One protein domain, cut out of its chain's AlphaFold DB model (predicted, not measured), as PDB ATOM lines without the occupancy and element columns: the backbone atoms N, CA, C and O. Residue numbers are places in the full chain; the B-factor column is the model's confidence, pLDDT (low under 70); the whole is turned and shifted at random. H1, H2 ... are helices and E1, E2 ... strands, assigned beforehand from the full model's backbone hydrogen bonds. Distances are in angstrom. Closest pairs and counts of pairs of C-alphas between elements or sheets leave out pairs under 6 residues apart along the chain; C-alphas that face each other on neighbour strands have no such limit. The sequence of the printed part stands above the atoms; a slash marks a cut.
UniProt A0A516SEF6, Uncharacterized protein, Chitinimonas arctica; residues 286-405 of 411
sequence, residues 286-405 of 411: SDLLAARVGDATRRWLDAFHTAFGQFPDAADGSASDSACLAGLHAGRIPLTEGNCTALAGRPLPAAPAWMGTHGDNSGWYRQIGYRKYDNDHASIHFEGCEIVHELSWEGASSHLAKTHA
ATOM      1  N   SER A 286     172.142 197.022 169.606       89.50
ATOM      2  CA  SER A 286     172.243 197.054 168.146       89.50
ATOM      3  C   SER A 286     172.202 198.473 167.597       89.50
ATOM      4  O   SER A 286     172.949 198.765 166.673       89.50
ATOM      5  N   ASP A 287     171.404 199.367 168.190       88.38
ATOM      6  CA  ASP A 287     171.374 200.781 167.796       88.38
ATOM      7  C   ASP A 287     172.752 201.444 168.012       88.38
ATOM      8  O   ASP A 287     173.257 202.153 167.141       88.38
ATOM      9  N   LEU A 288     173.390 201.189 169.165       91.44
ATOM     10  CA  LEU A 288     174.736 201.699 169.472       91.44
ATOM     11  C   LEU A 288     175.801 201.090 168.554       91.44
ATOM     12  O   LEU A 288     176.701 201.790 168.087       91.44
ATOM     13  N   LEU A 289     175.677 199.795 168.276       90.62
ATOM     14  CA  LEU A 289     176.576 199.072 167.392       90.62
ATOM     15  C   LEU A 289     176.488 199.586 165.947       90.62
ATOM     16  O   LEU A 289     177.516 199.889 165.345       90.62
ATOM     17  N   ALA A 290     175.273 199.752 165.417       88.50
ATOM     18  CA  ALA A 290     175.029 200.297 164.086       88.50
ATOM     19  C   ALA A 290     175.592 201.717 163.952       88.50
ATOM     20  O   ALA A 290     176.290 202.005 162.983       88.50
ATOM     21  N   ALA A 291     175.379 202.574 164.957       89.06
ATOM     22  CA  ALA A 291     175.956 203.914 164.978       89.06
ATOM     23  C   ALA A 291     177.495 203.879 164.917       89.06
ATOM     24  O   ALA A 291     178.098 204.561 164.089       89.06
ATOM     25  N   ARG A 292     178.143 203.030 165.731       90.81
ATOM     26  CA  ARG A 292     179.609 202.898 165.741       90.81
ATOM     27  C   ARG A 292     180.171 202.391 164.410       90.81
ATOM     28  O   ARG A 292     181.216 202.877 163.962       90.81
ATOM     29  N   VAL A 293     179.515 201.406 163.800       89.50
ATOM     30  CA  VAL A 293     179.924 200.867 162.495       89.50
ATOM     31  C   VAL A 293     179.683 201.899 161.394       89.50
ATOM     32  O   VAL A 293     180.550 202.080 160.538       89.50
ATOM     33  N   GLY A 294     178.563 202.623 161.441       89.88
ATOM     34  CA  GLY A 294     178.235 203.700 160.505       89.88
ATOM     35  C   GLY A 294     179.283 204.804 160.521       89.88
ATOM     36  O   GLY A 294     179.783 205.188 159.466       89.88
ATOM     37  N   ASP A 295     179.711 205.231 161.710       89.88
ATOM     38  CA  ASP A 295     180.767 206.234 161.867       89.88
ATOM     39  C   ASP A 295     182.120 205.779 161.311       89.88
ATOM     40  O   ASP A 295     182.814 206.561 160.660       89.88
ATOM     41  N   ALA A 296     182.507 204.522 161.544       90.19
ATOM     42  CA  ALA A 296     183.736 203.962 160.974       90.19
ATOM     43  C   ALA A 296     183.679 203.918 159.446       90.19
ATOM     44  O   ALA A 296     184.614 204.330 158.761       90.19
ATOM     45  N   THR A 297     182.550 203.444 158.926       90.94
ATOM     46  CA  THR A 297     182.294 203.322 157.494       90.94
ATOM     47  C   THR A 297     182.324 204.685 156.812       90.94
ATOM     48  O   THR A 297     182.970 204.849 155.778       90.94
ATOM     49  N   ARG A 298     181.700 205.692 157.430       92.12
ATOM     50  CA  ARG A 298     181.771 207.080 156.978       92.12
ATOM     51  C   ARG A 298     183.209 207.583 156.935       92.12
ATOM     52  O   ARG A 298     183.613 208.105 155.908       92.12
ATOM     53  N   ARG A 299     183.996 207.408 158.005       90.94
ATOM     54  CA  ARG A 299     185.408 207.843 158.026       90.94
ATOM     55  C   ARG A 299     186.229 207.203 156.906       90.94
ATOM     56  O   ARG A 299     187.086 207.864 156.326       90.94
ATOM     57  N   TRP A 300     185.963 205.937 156.595       91.38
ATOM     58  CA  TRP A 300     186.610 205.253 155.479       91.38
ATOM     59  C   TRP A 300     186.193 205.842 154.119       91.38
ATOM     60  O   TRP A 300     187.058 206.153 153.299       91.38
ATOM     61  N   LEU A 301     184.894 206.087 153.902       92.12
ATOM     62  CA  LEU A 301     184.391 206.756 152.692       92.12
ATOM     63  C   LEU A 301     184.914 208.193 152.560       92.12
ATOM     64  O   LEU A 301     185.202 208.634 151.452       92.12
ATOM     65  N   ASP A 302     185.094 208.901 153.675       92.56
ATOM     66  CA  ASP A 302     185.681 210.241 153.698       92.56
ATOM     67  C   ASP A 302     187.141 210.229 153.258       92.56
ATOM     68  O   ASP A 302     187.564 211.067 152.461       92.56
ATOM     69  N   ALA A 303     187.916 209.263 153.759       90.38
ATOM     70  CA  ALA A 303     189.300 209.074 153.347       90.38
ATOM     71  C   ALA A 303     189.392 208.743 151.851       90.38
ATOM     72  O   ALA A 303     190.266 209.262 151.156       90.38
ATOM     73  N   PHE A 304     188.460 207.931 151.342       90.38
ATOM     74  CA  PHE A 304     188.354 207.634 149.917       90.38
ATOM     75  C   PHE A 304     188.055 208.901 149.107       90.38
ATOM     76  O   PHE A 304     188.789 209.222 148.173       90.38
ATOM     77  N   HIS A 305     187.009 209.650 149.473       92.12
ATOM     78  CA  HIS A 305     186.620 210.863 148.749       92.12
ATOM     79  C   HIS A 305     187.748 211.898 148.763       92.12
ATOM     80  O   HIS A 305     188.158 212.363 147.704       92.12
ATOM     81  N   THR A 306     188.378 212.132 149.918       91.00
ATOM     82  CA  THR A 306     189.558 213.009 150.040       91.00
ATOM     83  C   THR A 306     190.673 212.633 149.057       91.00
ATOM     84  O   THR A 306     191.312 213.509 148.473       91.00
ATOM     85  N   ALA A 307     190.925 211.336 148.866       88.50
ATOM     86  CA  ALA A 307     191.994 210.848 147.999       88.50
ATOM     87  C   ALA A 307     191.653 210.915 146.496       88.50
ATOM     88  O   ALA A 307     192.561 211.040 145.664       88.50
ATOM     89  N   PHE A 308     190.370 210.823 146.127       89.00
ATOM     90  CA  PHE A 308     189.947 210.607 144.734       89.00
ATOM     91  C   PHE A 308     188.961 211.644 144.179       89.00
ATOM     92  O   PHE A 308     188.674 211.617 142.982       89.00
ATOM     93  N   GLY A 309     188.473 212.567 145.007       90.94
ATOM     94  CA  GLY A 309     187.506 213.608 144.649       90.94
ATOM     95  C   GLY A 309     186.095 213.092 144.354       90.94
ATOM     96  O   GLY A 309     185.329 213.790 143.697       90.94
ATOM     97  N   GLN A 310     185.781 211.857 144.752       91.81
ATOM     98  CA  GLN A 310     184.452 211.259 144.632       91.81
ATOM     99  C   GLN A 310     184.314 210.048 145.555       91.81
ATOM    100  O   GLN A 310     185.308 209.394 145.872       91.81
ATOM    101  N   PHE A 311     183.084 209.675 145.899       92.75
ATOM    102  CA  PHE A 311     182.795 208.379 146.516       92.75
ATOM    103  C   PHE A 311     182.998 207.199 145.536       92.75
ATOM    104  O   PHE A 311     182.837 207.368 144.317       92.75
ATOM    105  N   PRO A 312     183.341 205.991 146.033       91.81
ATOM    106  CA  PRO A 312     183.558 204.825 145.178       91.81
ATOM    107  C   PRO A 312     182.259 204.351 144.527       91.81
ATOM    108  O   PRO A 312     181.182 204.486 145.110       91.81
ATOM    109  N   ASP A 313     182.341 203.732 143.351       92.25
ATOM    110  CA  ASP A 313     181.222 202.918 142.869       92.25
ATOM    111  C   ASP A 313     181.070 201.677 143.772       92.25
ATOM    112  O   ASP A 313     182.001 201.268 144.467       92.25
ATOM    113  N   ALA A 314     179.876 201.102 143.829       92.06
ATOM    114  CA  ALA A 314     179.584 199.967 144.692       92.06
ATOM    115  C   ALA A 314     180.273 198.678 144.206       92.06
ATOM    116  O   ALA A 314     180.594 198.514 143.027       92.06
ATOM    117  N   ALA A 315     180.438 197.728 145.122       89.38
ATOM    118  CA  ALA A 315     180.711 196.337 144.782       89.38
ATOM    119  C   ALA A 315     179.402 195.573 144.539       89.38
ATOM    120  O   ALA A 315     178.374 195.861 145.166       89.38
ATOM    121  N   ASP A 316     179.440 194.573 143.656       86.88
ATOM    122  CA  ASP A 316     178.312 193.663 143.453       86.88
ATOM    123  C   ASP A 316     178.095 192.832 144.725       86.88
ATOM    124  O   ASP A 316     178.968 192.083 145.160       86.88
ATOM    125  N   GLY A 317     176.915 192.958 145.336       77.81
ATOM    126  CA  GLY A 317     176.584 192.240 146.567       77.81
ATOM    127  C   GLY A 317     176.451 190.725 146.407       77.81
ATOM    128  O   GLY A 317     176.403 190.023 147.417       77.81
ATOM    129  N   SER A 318     176.385 190.226 145.170       79.56
ATOM    130  CA  SER A 318     176.421 188.799 144.849       79.56
ATOM    131  C   SER A 318     177.836 188.277 144.584       79.56
ATOM    132  O   SER A 318     178.068 187.069 144.689       79.56
ATOM    133  N   ALA A 319     178.787 189.166 144.281       73.19
ATOM    134  CA  ALA A 319     180.162 188.792 144.005       73.19
ATOM    135  C   ALA A 319     180.916 188.477 145.302       73.19
ATOM    136  O   ALA A 319     180.742 189.110 146.344       73.19
ATOM    137  N   SER A 320     181.785 187.471 145.239       69.75
ATOM    138  CA  SER A 320     182.616 187.066 146.374       69.75
ATOM    139  C   SER A 320     183.800 188.000 146.612       69.75
ATOM    140  O   SER A 320     184.376 187.969 147.696       69.75
ATOM    141  N   ASP A 321     184.182 188.799 145.613       70.06
ATOM    142  CA  ASP A 321     185.429 189.558 145.627       70.06
ATOM    143  C   ASP A 321     185.328 190.934 146.297       70.06
ATOM    144  O   ASP A 321     186.351 191.541 146.620       70.06
ATOM    145  N   SER A 322     184.101 191.410 146.555       77.12
ATOM    146  CA  SER A 322     183.835 192.778 147.030       77.12
ATOM    147  C   SER A 322     184.557 193.833 146.182       77.12
ATOM    148  O   SER A 322     184.900 194.910 146.681       77.12
ATOM    149  N   ALA A 323     184.818 193.500 144.913       82.25
ATOM    150  CA  ALA A 323     185.550 194.347 144.002       82.25
ATOM    151  C   ALA A 323     184.639 195.474 143.537       82.25
ATOM    152  O   ALA A 323     183.466 195.284 143.206       82.25
ATOM    153  N   CYS A 324     185.206 196.670 143.499       84.94
ATOM    154  CA  CYS A 324     184.532 197.837 142.962       84.94
ATOM    155  C   CYS A 324     184.164 197.603 141.478       84.94
ATOM    156  O   CYS A 324     185.044 197.283 140.667       84.94
ATOM    157  N   LEU A 325     182.884 197.777 141.112       88.12
ATOM    158  CA  LEU A 325     182.386 197.590 139.744       88.12
ATOM    159  C   LEU A 325     182.021 198.941 139.114       88.12
ATOM    160  O   LEU A 325     181.095 199.613 139.564       88.12
ATOM    161  N   ALA A 326     182.726 199.333 138.046       88.69
ATOM    162  CA  ALA A 326     182.484 200.612 137.375       88.69
ATOM    163  C   ALA A 326     181.021 200.777 136.937       88.69
ATOM    164  O   ALA A 326     180.461 199.917 136.255       88.69
ATOM    165  N   GLY A 327     180.430 201.919 137.294       88.44
ATOM    166  CA  GLY A 327     179.047 202.262 136.964       88.44
ATOM    167  C   GLY A 327     177.994 201.581 137.841       88.44
ATOM    168  O   GLY A 327     176.800 201.820 137.650       88.44
ATOM    169  N   LEU A 328     178.394 200.755 138.814       92.38
ATOM    170  CA  LEU A 328     177.464 200.200 139.787       92.38
ATOM    171  C   LEU A 328     177.239 201.209 140.915       92.38
ATOM    172  O   LEU A 328     178.109 201.466 141.736       92.38
ATOM    173  N   HIS A 329     176.039 201.773 140.988       93.31
ATOM    174  CA  HIS A 329     175.718 202.802 141.980       93.31
ATOM    175  C   HIS A 329     175.098 202.258 143.270       93.31
ATOM    176  O   HIS A 329     174.907 203.015 144.212       93.31
ATOM    177  N   ALA A 330     174.763 200.970 143.351       93.69
ATOM    178  CA  ALA A 330     174.186 200.381 144.556       93.69
ATOM    179  C   ALA A 330     174.631 198.930 144.731       93.69
ATOM    180  O   ALA A 330     174.674 198.173 143.766       93.69
ATOM    181  N   GLY A 331     174.923 198.548 145.971       92.44
ATOM    182  CA  GLY A 331     175.424 197.223 146.308       92.44
ATOM    183  C   GLY A 331     176.063 197.217 147.690       92.44
ATOM    184  O   GLY A 331     175.453 197.662 148.665       92.44
ATOM    185  N   ARG A 332     177.292 196.711 147.774       90.44
ATOM    186  CA  ARG A 332     178.113 196.721 148.993       90.44
ATOM    187  C   ARG A 332     179.231 197.750 148.876       90.44
ATOM    188  O   ARG A 332     179.508 198.264 147.793       90.44
ATOM    189  N   ILE A 333     179.865 198.057 150.001       89.38
ATOM    190  CA  ILE A 333     181.066 198.894 150.010       89.38
ATOM    191  C   ILE A 333     182.223 198.094 149.407       89.38
ATOM    192  O   ILE A 333     182.434 196.956 149.832       89.38
ATOM    193  N   PRO A 334     182.963 198.643 148.431       87.75
ATOM    194  CA  PRO A 334     184.111 197.945 147.880       87.75
ATOM    195  C   PRO A 334     185.269 197.940 148.875       87.75
ATOM    196  O   PRO A 334     185.681 198.991 149.357       87.75
ATOM    197  N   LEU A 335     185.814 196.759 149.158       83.00
ATOM    198  CA  LEU A 335     186.965 196.595 150.059       83.00
ATOM    199  C   LEU A 335     188.252 196.220 149.317       83.00
ATOM    200  O   LEU A 335     189.327 196.211 149.912       83.00
ATOM    201  N   THR A 336     188.153 195.911 148.025       80.88
ATOM    202  CA  THR A 336     189.277 195.509 147.177       80.88
ATOM    203  C   THR A 336     189.316 196.333 145.894       80.88
ATOM    204  O   THR A 336     188.302 196.860 145.417       80.88
ATOM    205  N   GLU A 337     190.521 196.471 145.337       73.56
ATOM    206  CA  GLU A 337     190.702 197.069 144.018       73.56
ATOM    207  C   GLU A 337     189.970 196.224 142.965       73.56
ATOM    208  O   GLU A 337     190.135 195.007 142.894       73.56
ATOM    209  N   GLY A 338     189.150 196.885 142.150       68.25
ATOM    210  CA  GLY A 338     188.383 196.270 141.068       68.25
ATOM    211  C   GLY A 338     188.482 197.078 139.777       68.25
ATOM    212  O   GLY A 338     189.315 197.974 139.647       68.25
ATOM    213  N   ASN A 339     187.578 196.827 138.831       68.62
ATOM    214  CA  ASN A 339     187.527 197.534 137.544       68.62
ATOM    215  C   ASN A 339     186.894 198.933 137.638       68.62
ATOM    216  O   ASN A 339     186.321 199.420 136.665       68.62
ATOM    217  N   CYS A 340     186.956 199.590 138.794       66.19
ATOM    218  CA  CYS A 340     186.356 200.902 138.968       66.19
ATOM    219  C   CYS A 340     187.078 201.973 138.161       66.19
ATOM    220  O   CYS A 340     188.288 202.164 138.277       66.19
ATOM    221  N   THR A 341     186.306 202.739 137.395       60.44
ATOM    222  CA  THR A 341     186.788 203.889 136.618       60.44
ATOM    223  C   THR A 341     187.454 204.940 137.509       60.44
ATOM    224  O   THR A 341     188.403 205.587 137.076       60.44
ATOM    225  N   ALA A 342     187.020 205.061 138.768       60.12
ATOM    226  CA  ALA A 342     187.622 205.925 139.786       60.12
ATOM    227  C   ALA A 342     188.976 205.423 140.338       60.12
ATOM    228  O   ALA A 342     189.737 206.215 140.890       60.12
ATOM    229  N   LEU A 343     189.273 204.123 140.206       63.25
ATOM    230  CA  LEU A 343     190.352 203.433 140.926       63.25
ATOM    231  C   LEU A 343     191.514 202.961 140.050       63.25
ATOM    232  O   LEU A 343     192.430 202.332 140.570       63.25
ATOM    233  N   ALA A 344     191.514 203.254 138.747       65.81
ATOM    234  CA  ALA A 344     192.539 202.758 137.830       65.81
ATOM    235  C   ALA A 344     193.970 203.102 138.310       65.81
ATOM    236  O   ALA A 344     194.455 204.221 138.132       65.81
ATOM    237  N   GLY A 345     194.635 202.113 138.922       65.81
ATOM    238  CA  GLY A 345     196.011 202.183 139.414       65.81
ATOM    239  C   GLY A 345     196.217 202.884 140.761       65.81
ATOM    240  O   GLY A 345     197.324 203.376 140.991       65.81
ATOM    241  N   ARG A 346     195.202 202.984 141.633       71.75
ATOM    242  CA  ARG A 346     195.346 203.645 142.944       71.75
ATOM    243  C   ARG A 346     194.886 202.759 144.112       71.75
ATOM    244  O   ARG A 346     193.783 202.222 144.035       71.75
ATOM    245  N   PRO A 347     195.671 202.674 145.205       77.56
ATOM    246  CA  PRO A 347     195.326 201.847 146.352       77.56
ATOM    247  C   PRO A 347     194.179 202.430 147.171       77.56
ATOM    248  O   PRO A 347     194.120 203.639 147.407       77.56
ATOM    249  N   LEU A 348     193.287 201.555 147.638       78.00
ATOM    250  CA  LEU A 348     192.229 201.910 148.582       78.00
ATOM    251  C   LEU A 348     192.814 202.336 149.940       78.00
ATOM    252  O   LEU A 348     193.833 201.784 150.367       78.00
ATOM    253  N   PRO A 349     192.160 203.260 150.672       84.94
ATOM    254  CA  PRO A 349     192.433 203.440 152.091       84.94
ATOM    255  C   PRO A 349     192.258 202.110 152.831       84.94
ATOM    256  O   PRO A 349     191.311 201.366 152.556       84.94
ATOM    257  N   ALA A 350     193.140 201.824 153.790       85.00
ATOM    258  CA  ALA A 350     193.022 200.628 154.615       85.00
ATOM    259  C   ALA A 350     191.674 200.633 155.355       85.00
ATOM    260  O   ALA A 350     191.367 201.563 156.104       85.00
ATOM    261  N   ALA A 351     190.855 199.609 155.114       84.00
ATOM    262  CA  ALA A 351     189.633 199.392 155.875       84.00
ATOM    263  C   ALA A 351     189.977 198.861 157.278       84.00
ATOM    264  O   ALA A 351     190.997 198.184 157.438       84.00
ATOM    265  N   PRO A 352     189.143 199.128 158.298       84.75
ATOM    266  CA  PRO A 352     189.291 198.469 159.590       84.75
ATOM    267  C   PRO A 352     189.245 196.947 159.411       84.75
ATOM    268  O   PRO A 352     188.369 196.448 158.702       84.75
ATOM    269  N   ALA A 353     190.127 196.197 160.076       80.69
ATOM    270  CA  ALA A 353     190.236 194.750 159.853       80.69
ATOM    271  C   ALA A 353     188.936 193.995 160.177       80.69
ATOM    272  O   ALA A 353     188.626 192.974 159.564       80.69
ATOM    273  N   TRP A 354     188.151 194.517 161.124       81.12
ATOM    274  CA  TRP A 354     186.846 193.976 161.499       81.12
ATOM    275  C   TRP A 354     185.741 194.224 160.465       81.12
ATOM    276  O   TRP A 354     184.711 193.548 160.500       81.12
ATOM    277  N   MET A 355     185.916 195.186 159.549       82.31
ATOM    278  CA  MET A 355     184.978 195.388 158.439       82.31
ATOM    279  C   MET A 355     184.956 194.148 157.529       82.31
ATOM    280  O   MET A 355     183.934 193.853 156.903       82.31
ATOM    281  N   GLY A 356     186.046 193.377 157.576       68.62
ATOM    282  CA  GLY A 356     186.256 192.101 156.918       68.62
ATOM    283  C   GLY A 356     187.439 192.176 155.963       68.62
ATOM    284  O   GLY A 356     187.850 193.250 155.519       68.62
ATOM    285  N   THR A 357     187.954 191.007 155.606       55.34
ATOM    286  CA  THR A 357     188.824 190.836 154.442       55.34
ATOM    287  C   THR A 357     188.214 189.777 153.538       55.34
ATOM    288  O   THR A 357     187.561 188.848 154.002       55.34
ATOM    289  N   HIS A 358     188.412 189.933 152.233       41.94
ATOM    290  CA  HIS A 358     187.945 189.020 151.195       41.94
ATOM    291  C   HIS A 358     188.087 187.528 151.580       41.94
ATOM    292  O   HIS A 358     189.198 187.050 151.812       41.94
ATOM    293  N   GLY A 359     186.986 186.767 151.527       48.06
ATOM    294  CA  GLY A 359     186.988 185.296 151.581       48.06
ATOM    295  C   GLY A 359     186.262 184.674 152.775       48.06
ATOM    296  O   GLY A 359     185.910 183.496 152.708       48.06
ATOM    297  N   ASP A 360     185.972 185.447 153.820       54.16
ATOM    298  CA  ASP A 360     185.064 185.013 154.873       54.16
ATOM    299  C   ASP A 360     183.606 185.283 154.444       54.16
ATOM    300  O   ASP A 360     183.256 186.297 153.839       54.16
ATOM    301  N   ASN A 361     182.701 184.336 154.680       53.62
ATOM    302  CA  ASN A 361     181.268 184.576 154.471       53.62
ATOM    303  C   ASN A 361     180.668 185.364 155.652       53.62
ATOM    304  O   ASN A 361     179.463 185.297 155.895       53.62
ATOM    305  N   SER A 362     181.499 186.069 156.422       53.22
ATOM    306  CA  SER A 362     181.232 186.376 157.819       53.22
ATOM    307  C   SER A 362     181.947 187.659 158.254       53.22
ATOM    308  O   SER A 362     182.835 187.634 159.098       53.22
ATOM    309  N   GLY A 363     181.515 188.796 157.707       64.06
ATOM    310  CA  GLY A 363     182.039 190.116 158.052       64.06
ATOM    311  C   GLY A 363     180.980 191.214 157.954       64.06
ATOM    312  O   GLY A 363     179.931 191.041 157.320       64.06
ATOM    313  N   TRP A 364     181.256 192.365 158.574       71.38
ATOM    314  CA  TRP A 364     180.359 193.528 158.562       71.38
ATOM    315  C   TRP A 364     180.060 194.036 157.153       71.38
ATOM    316  O   TRP A 364     178.957 194.525 156.916       71.38
ATOM    317  N   TYR A 365     180.977 193.856 156.200       76.50
ATOM    318  CA  TYR A 365     180.774 194.242 154.802       76.50
ATOM    319  C   TYR A 365     179.478 193.677 154.194       76.50
ATOM    320  O   TYR A 365     178.804 194.368 153.434       76.50
ATOM    321  N   ARG A 366     179.068 192.451 154.568       77.50
ATOM    322  CA  ARG A 366     177.812 191.839 154.094       77.50
ATOM    323  C   ARG A 366     176.571 192.439 154.730       77.50
ATOM    324  O   ARG A 366     175.484 192.226 154.223       77.50
ATOM    325  N   GLN A 367     176.712 193.152 155.836       83.38
ATOM    326  CA  GLN A 367     175.601 193.795 156.530       83.38
ATOM    327  C   GLN A 367     175.478 195.266 156.139       83.38
ATOM    328  O   GLN A 367     174.429 195.865 156.352       83.38
ATOM    329  N   ILE A 368     176.525 195.837 155.539       89.19
ATOM    330  CA  ILE A 368     176.561 197.226 155.098       89.19
ATOM    331  C   ILE A 368     176.125 197.295 153.635       89.19
ATOM    332  O   ILE A 368     176.815 196.839 152.724       89.19
ATOM    333  N   GLY A 369     174.941 197.833 153.394       91.19
ATOM    334  CA  GLY A 369     174.503 198.217 152.064       91.19
ATOM    335  C   GLY A 369     174.927 199.647 151.740       91.19
ATOM    336  O   GLY A 369     174.964 200.516 152.609       91.19
ATOM    337  N   TYR A 370     175.250 199.888 150.476       94.31
ATOM    338  CA  TYR A 370     175.815 201.145 150.003       94.31
ATOM    339  C   TYR A 370     175.148 201.588 148.708       94.31
ATOM    340  O   TYR A 370     174.860 200.767 147.829       94.31
ATOM    341  N   ARG A 371     174.906 202.891 148.583       95.31
ATOM    342  CA  ARG A 371     174.424 203.506 147.350       95.31
ATOM    343  C   ARG A 371     175.128 204.833 147.109       95.31
ATOM    344  O   ARG A 371     175.029 205.736 147.923       95.31
ATOM    345  N   LYS A 372     175.778 204.965 145.960       94.50
ATOM    346  CA  LYS A 372     176.290 206.223 145.423       94.50
ATOM    347  C   LYS A 372     175.183 206.896 144.614       94.50
ATOM    348  O   LYS A 372     174.617 206.263 143.726       94.50
ATOM    349  N   TYR A 373     174.861 208.151 144.905       95.44
ATOM    350  CA  TYR A 373     173.914 208.924 144.093       95.44
ATOM    351  C   TYR A 373     174.650 209.748 143.038       95.44
ATOM    352  O   TYR A 373     174.245 209.771 141.878       95.44
ATOM    353  N   ASP A 374     175.756 210.371 143.436       94.25
ATOM    354  CA  ASP A 374     176.673 211.113 142.574       94.25
ATOM    355  C   ASP A 374     178.092 211.095 143.184       94.25
ATOM    356  O   ASP A 374     178.413 210.221 143.990       94.25
ATOM    357  N   ASN A 375     178.985 211.991 142.758       93.25
ATOM    358  CA  ASN A 375     180.361 212.017 143.262       93.25
ATOM    359  C   ASN A 375     180.460 212.466 144.727       93.25
ATOM    360  O   ASN A 375     181.373 212.021 145.418       93.25
ATOM    361  N   ASP A 376     179.520 213.285 145.194       94.94
ATOM    362  CA  ASP A 376     179.546 213.961 146.492       94.94
ATOM    363  C   ASP A 376     178.414 213.498 147.422       94.94
ATOM    364  O   ASP A 376     178.386 213.877 148.591       94.94
ATOM    365  N   HIS A 377     177.512 212.634 146.947       95.00
ATOM    366  CA  HIS A 377     176.409 212.079 147.725       95.00
ATOM    367  C   HIS A 377     176.372 210.549 147.696       95.00
ATOM    368  O   HIS A 377     176.348 209.914 146.635       95.00
ATOM    369  N   ALA A 378     176.262 209.950 148.881       95.50
ATOM    370  CA  ALA A 378     176.087 208.512 149.053       95.50
ATOM    371  C   ALA A 378     175.242 208.187 150.291       95.50
ATOM    372  O   ALA A 378     175.082 209.017 151.180       95.50
ATOM    373  N   SER A 379     174.736 206.961 150.386       94.44
ATOM    374  CA  SER A 379     174.081 206.448 151.585       94.44
ATOM    375  C   SER A 379     174.614 205.090 152.011       94.44
ATOM    376  O   SER A 379     175.008 204.253 151.193       94.44
ATOM    377  N   ILE A 380     174.597 204.877 153.325       93.44
ATOM    378  CA  ILE A 380     174.886 203.602 153.972       93.44
ATOM    379  C   ILE A 380     173.618 203.126 154.677       93.44
ATOM    380  O   ILE A 380     172.972 203.902 155.382       93.44
ATOM    381  N   HIS A 381     173.280 201.850 154.529       90.88
ATOM    382  CA  HIS A 381     172.217 201.200 155.291       90.88
ATOM    383  C   HIS A 381     172.710 199.887 155.891       90.88
ATOM    384  O   HIS A 381     173.625 199.257 155.367       90.88
ATOM    385  N   PHE A 382     172.089 199.467 156.989       88.75
ATOM    386  CA  PHE A 382     172.415 198.213 157.658       88.75
ATOM    387  C   PHE A 382     171.285 197.205 157.494       88.75
ATOM    388  O   PHE A 382     170.127 197.522 157.755       88.75
ATOM    389  N   GLU A 383     171.609 195.982 157.083       84.25
ATOM    390  CA  GLU A 383     170.633 194.895 157.017       84.25
ATOM    391  C   GLU A 383     170.020 194.643 158.410       84.25
ATOM    392  O   GLU A 383     170.725 194.589 159.417       84.25
ATOM    393  N   GLY A 384     168.686 194.574 158.480       79.50
ATOM    394  CA  GLY A 384     167.944 194.488 159.747       79.50
ATOM    395  C   GLY A 384     167.738 195.823 160.484       79.50
ATOM    396  O   GLY A 384     167.033 195.859 161.495       79.50
ATOM    397  N   CYS A 385     168.277 196.937 159.978       82.81
ATOM    398  CA  CYS A 385     167.989 198.272 160.497       82.81
ATOM    399  C   CYS A 385     167.283 199.146 159.466       82.81
ATOM    400  O   CYS A 385     167.563 199.114 158.274       82.81
ATOM    401  N   GLU A 386     166.416 200.020 159.963       79.94
ATOM    402  CA  GLU A 386     165.846 201.117 159.177       79.94
ATOM    403  C   GLU A 386     166.787 202.351 159.176       79.94
ATOM    404  O   GLU A 386     166.481 203.385 158.584       79.94
ATOM    405  N   ILE A 387     167.958 202.252 159.822       73.75
ATOM    406  CA  ILE A 387     168.967 203.314 159.854       73.75
ATOM    407  C   ILE A 387     169.581 203.473 158.466       73.75
ATOM    408  O   ILE A 387     170.252 202.572 157.954       73.75
ATOM    409  N   VAL A 388     169.392 204.665 157.906       79.19
ATOM    410  CA  VAL A 388     170.088 205.138 156.714       79.19
ATOM    411  C   VAL A 388     170.936 206.341 157.110       79.19
ATOM    412  O   VAL A 388     170.424 207.321 157.663       79.19
ATOM    413  N   HIS A 389     172.233 206.246 156.838       87.81
ATOM    414  CA  HIS A 389     173.176 207.349 156.954       87.81
ATOM    415  C   HIS A 389     173.346 207.979 155.578       87.81
ATOM    416  O   HIS A 389     173.946 207.371 154.694       87.81
ATOM    417  N   GLU A 390     172.813 209.184 155.404       92.81
ATOM    418  CA  GLU A 390     173.025 209.985 154.198       92.81
ATOM    419  C   GLU A 390     174.304 210.812 154.361       92.81
ATOM    420  O   GLU A 390     174.473 211.538 155.349       92.81
ATOM    421  N   LEU A 391     175.206 210.681 153.393       92.06
ATOM    422  CA  LEU A 391     176.508 211.329 153.340       92.06
ATOM    423  C   LEU A 391     176.485 212.395 152.251       92.06
ATOM    424  O   LEU A 391     176.166 212.097 151.100       92.06
ATOM    425  N   SER A 392     176.855 213.617 152.625       93.06
ATOM    426  CA  SER A 392     177.092 214.712 151.688       93.06
ATOM    427  C   SER A 392     178.490 215.265 151.889       93.06
ATOM    428  O   SER A 392     178.862 215.588 153.020       93.06
ATOM    429  N   TRP A 393     179.269 215.333 150.815       89.69
ATOM    430  CA  TRP A 393     180.605 215.901 150.819       89.69
ATOM    431  C   TRP A 393     180.549 217.408 150.575       89.69
ATOM    432  O   TRP A 393     180.218 217.867 149.483       89.69
ATOM    433  N   GLU A 394     180.919 218.193 151.586       88.56
ATOM    434  CA  GLU A 394     180.994 219.649 151.482       88.56
ATOM    435  C   GLU A 394     182.375 220.120 151.958       88.56
ATOM    436  O   GLU A 394     182.745 220.009 153.126       88.56
ATOM    437  N   GLY A 395     183.181 220.652 151.037       85.56
ATOM    438  CA  GLY A 395     184.529 221.123 151.356       85.56
ATOM    439  C   GLY A 395     185.532 219.982 151.562       85.56
ATOM    440  O   GLY A 395     185.956 219.365 150.586       85.56
ATOM    441  N   ALA A 396     185.977 219.767 152.806       81.12
ATOM    442  CA  ALA A 396     187.088 218.864 153.154       81.12
ATOM    443  C   ALA A 396     186.668 217.603 153.938       81.12
ATOM    444  O   ALA A 396     187.529 216.821 154.336       81.12
ATOM    445  N   SER A 397     185.375 217.418 154.197       79.44
ATOM    446  CA  SER A 397     184.838 216.246 154.897       79.44
ATOM    447  C   SER A 397     183.389 216.004 154.496       79.44
ATOM    448  O   SER A 397     182.685 216.968 154.191       79.44
ATOM    449  N   SER A 398     182.900 214.761 154.588       77.94
ATOM    450  CA  SER A 398     181.455 214.564 154.563       77.94
ATOM    451  C   SER A 398     180.832 214.963 155.889       77.94
ATOM    452  O   SER A 398     181.399 214.790 156.976       77.94
ATOM    453  N   HIS A 399     179.617 215.475 155.790       79.12
ATOM    454  CA  HIS A 399     178.726 215.622 156.918       79.12
ATOM    455  C   HIS A 399     177.622 214.571 156.810       79.12
ATOM    456  O   HIS A 399     177.116 214.266 155.727       79.12
ATOM    457  N   LEU A 400     177.228 214.021 157.962       74.19
ATOM    458  CA  LEU A 400     175.994 213.252 158.082       74.19
ATOM    459  C   LEU A 400     174.828 214.220 157.879       74.19
ATOM    460  O   LEU A 400     174.384 214.873 158.825       74.19
ATOM    461  N   ALA A 401     174.356 214.327 156.639       65.25
ATOM    462  CA  ALA A 401     173.280 215.237 156.262       65.25
ATOM    463  C   ALA A 401     171.969 214.849 156.956       65.25
ATOM    464  O   ALA A 401     171.144 215.700 157.299       65.25
ATOM    465  N   LYS A 402     171.782 213.547 157.200       69.81
ATOM    466  CA  LYS A 402     170.647 213.026 157.949       69.81
ATOM    467  C   LYS A 402     170.967 211.652 158.513       69.81
ATOM    468  O   LYS A 402     171.300 210.731 157.775       69.81
ATOM    469  N   THR A 403     170.811 211.510 159.825       67.19
ATOM    470  CA  THR A 403     170.627 210.193 160.438       67.19
ATOM    471  C   THR A 403     169.145 210.058 160.714       67.19
ATOM    472  O   THR A 403     168.601 210.732 161.592       67.19
ATOM    473  N   HIS A 404     168.464 209.220 159.939       64.94
ATOM    474  CA  HIS A 404     167.136 208.786 160.330       64.94
ATOM    475  C   HIS A 404     167.315 207.824 161.502       64.94
ATOM    476  O   HIS A 404     167.730 206.684 161.315       64.94
ATOM    477  N   ALA A 405     167.079 208.315 162.721       56.12
ATOM    478  CA  ALA A 405     167.046 207.472 163.905       56.12
ATOM    479  C   ALA A 405     165.854 206.526 163.766       56.12
ATOM    480  O   ALA A 405     164.719 206.881 164.079       56.12
TER     481      ALA A 405
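AT A GLANCE: This is residues 286 to 405 of the 411 residues of an uncharacterized protein of Chitinimonas arctica (UniProt A0A516SEF6). One long helix, H1, packs on one face of a strongly twisted sheet of five antiparallel strands, closest to the E3, E4 and E5 part of the sheet. Two long loops with no named element, residues 309 to 329 and 333 to 367, gather mainly toward the E1 end of the sheet. The printed part has 120 residues, with the order H1 E1 E2 E3 E4 E5 along it and the same strand order, E1 to E5, across the sheet. The class is mixed, helices and strands, though under half of the residues are in named elements. The whole is compact, with a radius of gyration of the C-alphas of 13.1 A and spans of 37 by 37 by 22 A.

HOW THE PARTS SIT: Start at H1, residues 286 to 308, where every O i to N i+4 pair is within hydrogen-bond range. It is on the sheet made by E1, residues 330 to 332, E2, residues 368 to 372, E3, residues 377 to 382, E4, residues 388 to 394, and E5, residues 397 to 403; this gives two layers, a helix on one face of a sheet. Look at Asp 302 and Ser 398 for the closest C-alphas of H1 and E5, 6.1 A apart. The closest C-alphas of H1 and E4 are those of Gly 294 and His 389, 7.2 A apart. The strands form a meander, each the antiparallel neighbour of the one before. In the hairpin of E1 and E2, find N 331 and O 370 at 2.9 A. In the hairpin of E2 and E3, N 369 and O 381 are 2.8 A apart. In the hairpin of E3 and E4, N 391 and O 378 are 2.8 A apart. In the hairpin of E4 and E5, N 399 and O 392 are 2.9 A apart. The edge strands E1 and E5 are apart.

IN THESE COORDINATES: Find C-alpha 286 at (172.243, 197.054, 168.146); from there H1 runs 32.3 A to C-alpha 308 at (189.947, 210.607, 144.734). E1 is 7.0 A long and E2 13.2 A. E3 measures 17.5 A, E4 18.9 A and E5 16.4 A, with E5 ending at C-alpha 403, (170.627, 210.193, 160.438).

THE WHOLE: The two C-alphas farthest apart are those of Gly 345 and Ala 405, 38.3 A. The printed part has no cut. The links H1 to E1, 21 residues, and E1 to E2, 35 residues, are long; the other three are tight. The mean pLDDT of the printed part is 82.2, and it is under 70 at residue 320 and residues 338 to 345, 356 to 363 and 401 to 405.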